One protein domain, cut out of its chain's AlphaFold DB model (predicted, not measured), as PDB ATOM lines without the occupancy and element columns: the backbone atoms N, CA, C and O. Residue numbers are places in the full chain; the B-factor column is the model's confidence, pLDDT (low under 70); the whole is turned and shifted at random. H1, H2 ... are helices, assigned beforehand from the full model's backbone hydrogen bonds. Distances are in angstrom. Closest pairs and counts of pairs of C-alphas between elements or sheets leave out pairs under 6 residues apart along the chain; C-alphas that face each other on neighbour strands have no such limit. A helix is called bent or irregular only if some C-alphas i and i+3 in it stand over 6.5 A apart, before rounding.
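AT A GLANCE: This is residues 3 to 70 of the 70 residues of an uncharacterized protein of Helicobacter cinaedi CCUG 18818 = ATCC BAA-847 (UniProt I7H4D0). A long, gently bent helix, H3, runs along one side of an elongated, thinly packed model; the slanting helix H2 lies between it and the shorter H1, which makes a helical hairpin with H2. Contacts are few, and residues 12 to 17 stick out at one end. The printed part has 68 residues with three named helices, H1, H2, H3 in chain order, and no named strand; the class is all helix. It is only just compact, close to loose, with a radius of gyration of the C-alphas of 12.7 A and spans of 37 by 22 by 17 A.

HOW THE PARTS SIT: Start at H3, residues 48 to 69, assigned as one helix by its hydrogen bonds but bent: C-alphas 56 and 59 are 6.7 A apart. Its arms, H3a, residues 48 to 56, and H3b, residues 59 to 69, stand at a shallow tilt of 30 degrees. Look next at H2, residues 26 to 41: it is close to but not clearly touching H3a, the closest C-alphas being those of Ile 35 and Ile 51, 7.9 A apart. With H3b it is also close but not clearly touching, at Asp 28 and Ile 62, whose C-alphas are the closest at 7.6 A; the tilt is steep, 52 degrees, opposite ways. H1, residues 3 to 15, touches H2 with residues 3 to 7 alone, at a steep tilt of 42 degrees, opposite ways; the closest C-alphas, of Leu 3 and Arg 36, are 5.5 A apart. H1 is apart from both H3a and H3b. In H1, H2, H3a and H3b every O i to N i+4 pair is within hydrogen-bond range.

IN THESE COORDINATES: Find C-alpha 3 at (-51.706, -37.836, -7.844); from there H1 runs 18.4 A to C-alpha 15. H2 covers 22.9 A from C-alpha 26 at (-45.373, -22.217, -7.388). H3a spans 12.1 A, and H3b 15.6 A, ending at C-alpha 69 at (-41.313, -29.907, 7.059).

THE WHOLE: The C-alphas of Gly 17 and Glu 44 are the two farthest apart, 37.5 A. The printed part has no cut, and both links are short. Mean pLDDT of the printed part is 81.9; Tyr 43 is under 70.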
ATOM      1  N   LEU A   3     -51.779 -39.287  -7.612       71.94
ATOM      2  CA  LEU A   3     -51.706 -37.836  -7.844       71.94
ATOM      3  C   LEU A   3     -52.966 -37.069  -7.406       71.94
ATOM      4  O   LEU A   3     -52.876 -35.904  -7.029       71.94
ATOM      5  N   ILE A   4     -54.137 -37.716  -7.434       74.88
ATOM      6  CA  ILE A   4     -55.385 -37.132  -6.914       74.88
ATOM      7  C   ILE A   4     -55.284 -37.003  -5.392       74.88
ATOM      8  O   ILE A   4     -55.554 -35.938  -4.852       74.88
ATOM      9  N   VAL A   5     -54.785 -38.049  -4.723       81.31
ATOM     10  CA  VAL A   5     -54.568 -38.052  -3.269       81.31
ATOM     11  C   VAL A   5     -53.541 -36.990  -2.863       81.31
ATOM     12  O   VAL A   5     -53.743 -36.290  -1.873       81.31
ATOM     13  N   CYS A   6     -52.457 -36.809  -3.626       78.81
ATOM     14  CA  CYS A   6     -51.495 -35.728  -3.378       78.81
ATOM     15  C   CYS A   6     -52.164 -34.350  -3.444       78.81
ATOM     16  O   CYS A   6     -51.980 -33.540  -2.538       78.81
ATOM     17  N   LYS A   7     -52.975 -34.102  -4.480       78.88
ATOM     18  CA  LYS A   7     -53.718 -32.846  -4.634       78.88
ATOM     19  C   LYS A   7     -54.627 -32.580  -3.428       78.88
ATOM     20  O   LYS A   7     -54.555 -31.500  -2.853       78.88
ATOM     21  N   GLU A   8     -55.439 -33.556  -3.035       83.75
ATOM     22  CA  GLU A   8     -56.372 -33.415  -1.908       83.75
ATOM     23  C   GLU A   8     -55.649 -33.104  -0.592       83.75
ATOM     24  O   GLU A   8     -56.126 -32.301   0.206       83.75
ATOM     25  N   ASN A   9     -54.482 -33.711  -0.351       83.75
ATOM     26  CA  ASN A   9     -53.692 -33.411   0.844       83.75
ATOM     27  C   ASN A   9     -53.101 -31.996   0.805       83.75
ATOM     28  O   ASN A   9     -53.129 -31.311   1.824       83.75
ATOM     29  N   PHE A  10     -52.637 -31.514  -0.351       80.50
ATOM     30  CA  PHE A  10     -52.191 -30.124  -0.478       80.50
ATOM     31  C   PHE A  10     -53.327 -29.122  -0.254       80.50
ATOM     32  O   PHE A  10     -53.128 -28.124   0.432       80.50
ATOM     33  N   GLU A  11     -54.528 -29.401  -0.765       82.56
ATOM     34  CA  GLU A  11     -55.712 -28.571  -0.509       82.56
ATOM     35  C   GLU A  11     -56.063 -28.530   0.987       82.56
ATOM     36  O   GLU A  11     -56.383 -27.460   1.500       82.56
ATOM     37  N   LYS A  12     -55.931 -29.651   1.711       86.06
ATOM     38  CA  LYS A  12     -56.129 -29.700   3.173       86.06
ATOM     39  C   LYS A  12     -55.093 -28.876   3.940       86.06
ATOM     40  O   LYS A  12     -55.474 -28.137   4.839       86.06
ATOM     41  N   VAL A  13     -53.812 -28.970   3.577       83.06
ATOM     42  CA  VAL A  13     -52.732 -28.164   4.184       83.06
ATOM     43  C   VAL A  13     -53.022 -26.670   4.007       83.06
ATOM     44  O   VAL A  13     -52.997 -25.914   4.975       83.06
ATOM     45  N   ILE A  14     -53.390 -26.255   2.788       79.88
ATOM     46  CA  ILE A  14     -53.771 -24.865   2.493       79.88
ATOM     47  C   ILE A  14     -54.992 -24.443   3.320       79.88
ATOM     48  O   ILE A  14     -55.000 -23.360   3.901       79.88
ATOM     49  N   TYR A  15     -56.022 -25.292   3.379       83.06
ATOM     50  CA  TYR A  15     -57.250 -25.019   4.124       83.06
ATOM     51  C   TYR A  15     -57.000 -24.844   5.627       83.06
ATOM     52  O   TYR A  15     -57.604 -23.976   6.252       83.06
ATOM     53  N   ASN A  16     -56.068 -25.611   6.195       85.19
ATOM     54  CA  ASN A  16     -55.693 -25.536   7.607       85.19
ATOM     55  C   ASN A  16     -54.863 -24.286   7.960       85.19
ATOM     56  O   ASN A  16     -54.485 -24.109   9.116       85.19
ATOM     57  N   GLY A  17     -54.579 -23.408   6.990       74.88
ATOM     58  CA  GLY A  17     -53.799 -22.188   7.200       74.88
ATOM     59  C   GLY A  17     -52.290 -22.424   7.273       74.88
ATOM     60  O   GLY A  17     -51.542 -21.498   7.590       74.88
ATOM     61  N   GLU A  18     -51.824 -23.636   6.965       79.44
ATOM     62  CA  GLU A  18     -50.399 -23.920   6.873       79.44
ATOM     63  C   GLU A  18     -49.817 -23.283   5.610       79.44
ATOM     64  O   GLU A  18     -50.385 -23.339   4.513       79.44
ATOM     65  N   ASN A  19     -48.648 -22.660   5.755       78.38
ATOM     66  CA  ASN A  19     -47.998 -22.002   4.638       78.38
ATOM     67  C   ASN A  19     -47.321 -23.038   3.732       78.38
ATOM     68  O   ASN A  19     -46.113 -23.248   3.806       78.38
ATOM     69  N   ILE A  20     -48.090 -23.642   2.827       78.06
ATOM     70  CA  ILE A  20     -47.580 -24.589   1.827       78.06
ATOM     71  C   ILE A  20     -46.437 -23.998   0.983       78.06
ATOM     72  O   ILE A  20     -45.565 -24.721   0.508       78.06
ATOM     73  N   THR A  21     -46.398 -22.667   0.831       80.06
ATOM     74  CA  THR A  21     -45.333 -21.976   0.091       80.06
ATOM     75  C   THR A  21     -44.008 -21.910   0.850       80.06
ATOM     76  O   THR A  21     -42.985 -21.596   0.247       80.06
ATOM     77  N   ALA A  22     -43.997 -22.263   2.140       79.56
ATOM     78  CA  ALA A  22     -42.774 -22.417   2.922       79.56
ATOM     79  C   ALA A  22     -41.919 -23.601   2.443       79.56
ATOM     80  O   ALA A  22     -40.708 -23.589   2.644       79.56
ATOM     81  N   PHE A  23     -42.523 -24.603   1.791       80.62
ATOM     82  CA  PHE A  23     -41.809 -25.802   1.341       80.62
ATOM     83  C   PHE A  23     -42.149 -26.252  -0.089       80.62
ATOM     84  O   PHE A  23     -41.405 -27.048  -0.654       80.62
ATOM     85  N   LEU A  24     -43.198 -25.731  -0.735       83.88
ATOM     86  CA  LEU A  24     -43.484 -25.975  -2.155       83.88
ATOM     87  C   LEU A  24     -43.467 -24.681  -2.961       83.88
ATOM     88  O   LEU A  24     -44.149 -23.704  -2.648       83.88
ATOM     89  N   SER A  25     -42.711 -24.686  -4.057       85.19
ATOM     90  CA  SER A  25     -42.696 -23.556  -4.980       85.19
ATOM     91  C   SER A  25     -43.984 -23.507  -5.811       85.19
ATOM     92  O   SER A  25     -44.685 -24.507  -5.995       85.19
ATOM     93  N   LYS A  26     -44.285 -22.339  -6.397       83.88
ATOM     94  CA  LYS A  26     -45.373 -22.217  -7.388       83.88
ATOM     95  C   LYS A  26     -45.204 -23.170  -8.570       83.88
ATOM     96  O   LYS A  26     -46.197 -23.596  -9.156       83.88
ATOM     97  N   GLU A  27     -43.965 -23.474  -8.930       84.75
ATOM     98  CA  GLU A  27     -43.635 -24.349 -10.047       84.75
ATOM     99  C   GLU A  27     -43.901 -25.818  -9.700       84.75
ATOM    100  O   GLU A  27     -44.537 -26.514 -10.490       84.75
ATOM    101  N   ASP A  28     -43.566 -26.241  -8.475       84.12
ATOM    102  CA  ASP A  28     -43.905 -27.570  -7.947       84.12
ATOM    103  C   ASP A  28     -45.429 -27.792  -7.984       84.12
ATOM    104  O   ASP A  28     -45.916 -28.788  -8.525       84.12
ATOM    105  N   MET A  29     -46.200 -26.818  -7.484       83.31
ATOM    106  CA  MET A  29     -47.669 -26.879  -7.463       83.31
ATOM    107  C   MET A  29     -48.283 -26.929  -8.872       83.31
ATOM    108  O   MET A  29     -49.243 -27.672  -9.118       83.31
ATOM    109  N   ARG A  30     -47.728 -26.162  -9.821       84.75
ATOM    110  CA  ARG A  30     -48.154 -26.188 -11.228       84.75
ATOM    111  C   ARG A  30     -47.840 -27.524 -11.891       84.75
ATOM    112  O   ARG A  30     -48.718 -28.079 -12.549       84.75
ATOM    113  N   GLY A  31     -46.634 -28.053 -11.686       83.94
ATOM    114  CA  GLY A  31     -46.208 -29.339 -12.235       83.94
ATOM    115  C   GLY A  31     -47.102 -30.484 -11.764       83.94
ATOM    116  O   GLY A  31     -47.655 -31.215 -12.585       83.94
ATOM    117  N   LEU A  32     -47.338 -30.581 -10.452       81.81
ATOM    118  CA  LEU A  32     -48.236 -31.576  -9.853       81.81
ATOM    119  C   LEU A  32     -49.654 -31.514 -10.438       81.81
ATOM    120  O   LEU A  32     -50.237 -32.549 -10.771       81.81
ATOM    121  N   SER A  33     -50.192 -30.305 -10.613       81.56
ATOM    122  CA  SER A  33     -51.521 -30.102 -11.201       81.56
ATOM    123  C   SER A  33     -51.578 -30.534 -12.669       81.56
ATOM    124  O   SER A  33     -52.551 -31.167 -13.084       81.56
ATOM    125  N   ALA A  34     -50.536 -30.232 -13.447       81.12
ATOM    126  CA  ALA A  34     -50.444 -30.610 -14.853       81.12
ATOM    127  C   ALA A  34     -50.384 -32.135 -15.026       81.12
ATOM    128  O   ALA A  34     -51.200 -32.697 -15.752       81.12
ATOM    129  N   ILE A  35     -49.496 -32.816 -14.294       79.81
ATOM    130  CA  ILE A  35     -49.349 -34.278 -14.371       79.81
ATOM    131  C   ILE A  35     -50.650 -34.965 -13.943       79.81
ATOM    132  O   ILE A  35     -51.108 -35.892 -14.609       79.81
ATOM    133  N   ARG A  36     -51.295 -34.480 -12.871       80.75
ATOM    134  CA  ARG A  36     -52.596 -34.995 -12.424       80.75
ATOM    135  C   ARG A  36     -53.657 -34.869 -13.514       80.75
ATOM    136  O   ARG A  36     -54.422 -35.810 -13.686       80.75
ATOM    137  N   ASN A  37     -53.717 -33.733 -14.208       79.06
ATOM    138  CA  ASN A  37     -54.729 -33.484 -15.236       79.06
ATOM    139  C   ASN A  37     -54.543 -34.367 -16.472       79.06
ATOM    140  O   ASN A  37     -55.541 -34.881 -16.976       79.06
ATOM    141  N   ILE A  38     -53.300 -34.557 -16.927       77.56
ATOM    142  CA  ILE A  38     -52.999 -35.439 -18.064       77.56
ATOM    143  C   ILE A  38     -53.338 -36.880 -17.671       77.56
ATOM    144  O   ILE A  38     -54.141 -37.533 -18.328       77.56
ATOM    145  N   ALA A  39     -52.843 -37.336 -16.518       74.12
ATOM    146  CA  ALA A  39     -53.071 -38.697 -16.050       74.12
ATOM    147  C   ALA A  39     -54.543 -39.001 -15.689       74.12
ATOM    148  O   ALA A  39     -54.886 -40.162 -15.502       74.12
ATOM    149  N   SER A  40     -55.425 -38.003 -15.550       74.94
ATOM    150  CA  SER A  40     -56.847 -38.234 -15.252       74.94
ATOM    151  C   SER A  40     -57.775 -38.190 -16.465       74.94
ATOM    152  O   SER A  40     -58.898 -38.668 -16.346       74.94
ATOM    153  N   HIS A  41     -57.355 -37.606 -17.591       72.12
ATOM    154  CA  HIS A  41     -58.234 -37.404 -18.753       72.12
ATOM    155  C   HIS A  41     -57.661 -37.933 -20.070       72.12
ATOM    156  O   HIS A  41     -58.441 -38.242 -20.962       72.12
ATOM    157  N   ASP A  42     -56.337 -38.048 -20.196       70.38
ATOM    158  CA  ASP A  42     -55.670 -38.403 -21.449       70.38
ATOM    159  C   ASP A  42     -54.581 -39.453 -21.194       70.38
ATOM    160  O   ASP A  42     -53.379 -39.185 -21.232       70.38
ATOM    161  N   TYR A  43     -55.025 -40.660 -20.836       67.62
ATOM    162  CA  TYR A  43     -54.126 -41.774 -20.524       67.62
ATOM    163  C   TYR A  43     -53.415 -42.313 -21.773       67.62
ATOM    164  O   TYR A  43     -52.288 -42.788 -21.663       67.62
ATOM    165  N   GLU A  44     -54.048 -42.231 -22.949       72.00
ATOM    166  CA  GLU A  44     -53.450 -42.678 -24.216       72.00
ATOM    167  C   GLU A  44     -52.495 -41.639 -24.821       72.00
ATOM    168  O   GLU A  44     -51.484 -42.017 -25.410       72.00
ATOM    169  N   GLY A  45     -52.739 -40.338 -24.621       73.62
ATOM    170  CA  GLY A  45     -51.809 -39.260 -24.974       73.62
ATOM    171  C   GLY A  45     -50.682 -39.045 -23.956       73.62
ATOM    172  O   GLY A  45     -49.836 -38.162 -24.129       73.62
ATOM    173  N   LEU A  46     -50.643 -39.844 -22.886       77.50
ATOM    174  CA  LEU A  46     -49.653 -39.728 -21.824       77.50
ATOM    175  C   LEU A  46     -48.263 -40.121 -22.340       77.50
ATOM    176  O   LEU A  46     -47.956 -41.292 -22.559       77.50
ATOM    177  N   ASN A  47     -47.373 -39.139 -22.472       84.56
ATOM    178  CA  ASN A  47     -45.979 -39.418 -22.792       84.56
ATOM    179  C   ASN A  47     -45.284 -40.076 -21.588       84.56
ATOM    180  O   ASN A  47     -44.893 -39.404 -20.630       84.56
ATOM    181  N   LEU A  48     -45.111 -41.397 -21.654       84.25
ATOM    182  CA  LEU A  48     -44.504 -42.188 -20.582       84.25
ATOM    183  C   LEU A  48     -43.063 -41.770 -20.263       84.25
ATOM    184  O   LEU A  48     -42.662 -41.874 -19.107       84.25
ATOM    185  N   GLY A  49     -42.316 -41.236 -21.234       87.62
ATOM    186  CA  GLY A  49     -40.973 -40.699 -20.996       87.62
ATOM    187  C   GLY A  49     -40.993 -39.466 -20.090       87.62
ATOM    188  O   GLY A  49     -40.193 -39.365 -19.163       87.62
ATOM    189  N   ILE A  50     -41.970 -38.573 -20.283       82.94
ATOM    190  CA  ILE A  50     -42.175 -37.416 -19.395       82.94
ATOM    191  C   ILE A  50     -42.572 -37.887 -17.991       82.94
ATOM    192  O   ILE A  50     -42.099 -37.344 -16.994       82.94
ATOM    193  N   ILE A  51     -43.423 -38.911 -17.891       82.88
ATOM    194  CA  ILE A  51     -43.840 -39.464 -16.596       82.88
ATOM    195  C   ILE A  51     -42.676 -40.124 -15.864       82.88
ATOM    196  O   ILE A  51     -42.512 -39.904 -14.663       82.88
ATOM    197  N   GLU A  52     -41.837 -40.877 -16.569       87.44
ATOM    198  CA  GLU A  52     -40.626 -41.448 -15.992       87.44
ATOM    199  C   GLU A  52     -39.680 -40.352 -15.482       87.44
ATOM    200  O   GLU A  52     -39.212 -40.429 -14.343       87.44
ATOM    201  N   GLU A  53     -39.441 -39.301 -16.270       88.69
ATOM    202  CA  GLU A  53     -38.594 -38.178 -15.859       88.69
ATOM    203  C   GLU A  53     -39.149 -37.468 -14.616       88.69
ATOM    204  O   GLU A  53     -38.409 -37.154 -13.682       88.69
ATOM    205  N   VAL A  54     -40.465 -37.263 -14.554       84.62
ATOM    206  CA  VAL A  54     -41.142 -36.714 -13.376       84.62
ATOM    207  C   VAL A  54     -40.905 -37.592 -12.147       84.62
ATOM    208  O   VAL A  54     -40.533 -37.072 -11.090       84.62
ATOM    209  N   ILE A  55     -41.095 -38.908 -12.274       85.12
ATOM    210  CA  ILE A  55     -40.920 -39.857 -11.169       85.12
ATOM    211  C   ILE A  55     -39.468 -39.863 -10.684       85.12
ATOM    212  O   ILE A  55     -39.234 -39.850  -9.477       85.12
ATOM    213  N   ARG A  56     -38.493 -39.854 -11.600       91.69
ATOM    214  CA  ARG A  56     -37.066 -39.933 -11.255       91.69
ATOM    215  C   ARG A  56     -36.486 -38.620 -10.740       91.69
ATOM    216  O   ARG A  56     -35.641 -38.651  -9.854       91.69
ATOM    217  N   SER A  57     -36.925 -37.487 -11.282       89.75
ATOM    218  CA  SER A  57     -36.206 -36.215 -11.122       89.75
ATOM    219  C   SER A  57     -37.013 -35.125 -10.421       89.75
ATOM    220  O   SER A  57     -36.420 -34.199  -9.870       89.75
ATOM    221  N   LYS A  58     -38.351 -35.188 -10.435       84.88
ATOM    222  CA  LYS A  58     -39.211 -34.120  -9.886       84.88
ATOM    223  C   LYS A  58     -39.888 -34.513  -8.575       84.88
ATOM    224  O   LYS A  58     -39.964 -33.685  -7.671       84.88
ATOM    225  N   LEU A  59     -40.333 -35.763  -8.433       85.06
ATOM    226  CA  LEU A  59     -40.958 -36.242  -7.194       85.06
ATOM    227  C   LEU A  59     -39.990 -36.374  -6.001       85.06
ATOM    228  O   LEU A  59     -40.392 -35.985  -4.901       85.06
ATOM    229  N   PRO A  60     -38.736 -36.851  -6.148       91.19
ATOM    230  CA  PRO A  60     -37.858 -37.032  -4.989       91.19
ATOM    231  C   PRO A  60     -37.513 -35.726  -4.253       91.19
ATOM    232  O   PRO A  60     -37.621 -35.703  -3.028       91.19
ATOM    233  N   PRO A  61     -37.190 -34.605  -4.934       89.00
ATOM    234  CA  PRO A  61     -37.002 -33.325  -4.252       89.00
ATOM    235  C   PRO A  61     -38.256 -32.851  -3.505       89.00
ATOM    236  O   PRO A  61     -38.147 -32.314  -2.408       89.00
ATOM    237  N   ILE A  62     -39.454 -33.070  -4.061       84.81
ATOM    238  CA  ILE A  62     -40.724 -32.740  -3.391       84.81
ATOM    239  C   ILE A  62     -40.878 -33.561  -2.105       84.81
ATOM    240  O   ILE A  62     -41.198 -33.004  -1.057       84.81
ATOM    241  N   GLN A  63     -40.594 -34.864  -2.160       87.44
ATOM    242  CA  GLN A  63     -40.631 -35.736  -0.986       87.44
ATOM    243  C   GLN A  63     -39.642 -35.283   0.095       87.44
ATOM    244  O   GLN A  63     -39.996 -35.246   1.270       87.44
ATOM    245  N   GLN A  64     -38.420 -34.902  -0.289       90.81
ATOM    246  CA  GLN A  64     -37.415 -34.395   0.649       90.81
ATOM    247  C   GLN A  64     -37.887 -33.122   1.361       90.81
ATOM    248  O   GLN A  64     -37.727 -33.018   2.573       90.81
ATOM    249  N   LYS A  65     -38.509 -32.183   0.636       86.94
ATOM    250  CA  LYS A  65     -39.067 -30.958   1.231       86.94
ATOM    251  C   LYS A  65     -40.193 -31.261   2.220       86.94
ATOM    252  O   LYS A  65     -40.229 -30.659   3.285       86.94
ATOM    253  N   ILE A  66     -41.078 -32.209   1.894       83.88
ATOM    254  CA  ILE A  66     -42.155 -32.647   2.797       83.88
ATOM    255  C   ILE A  66     -41.566 -33.281   4.063       83.88
ATOM    256  O   ILE A  66     -41.954 -32.910   5.164       83.88
ATOM    257  N   ASN A  67     -40.591 -34.181   3.922       87.56
ATOM    258  CA  ASN A  67     -39.942 -34.828   5.066       87.56
ATOM    259  C   ASN A  67     -39.167 -33.850   5.959       87.56
ATOM    260  O   ASN A  67     -38.977 -34.143   7.128       87.56
ATOM    261  N   ALA A  68     -38.679 -32.735   5.411       86.25
ATOM    262  CA  ALA A  68     -38.011 -31.692   6.188       86.25
ATOM    263  C   ALA A  68     -38.994 -30.745   6.899       86.25
ATOM    264  O   ALA A  68     -38.583 -30.003   7.788       86.25
ATOM    265  N   PHE A  69     -40.254 -30.718   6.461       80.25
ATOM    266  CA  PHE A  69     -41.313 -29.907   7.059       80.25
ATOM    267  C   PHE A  69     -42.009 -30.618   8.231       80.25
ATOM    268  O   PHE A  69     -42.414 -29.944   9.176       80.25
ATOM    269  N   LEU A  70     -42.154 -31.947   8.151       76.44
ATOM    270  CA  LEU A  70     -42.690 -32.807   9.216       76.44
ATOM    271  C   LEU A  70     -41.694 -32.980  10.371       76.44
ATOM    272  O   LEU A  70     -42.170 -33.052  11.526       76.44
TER     273      LEU A  70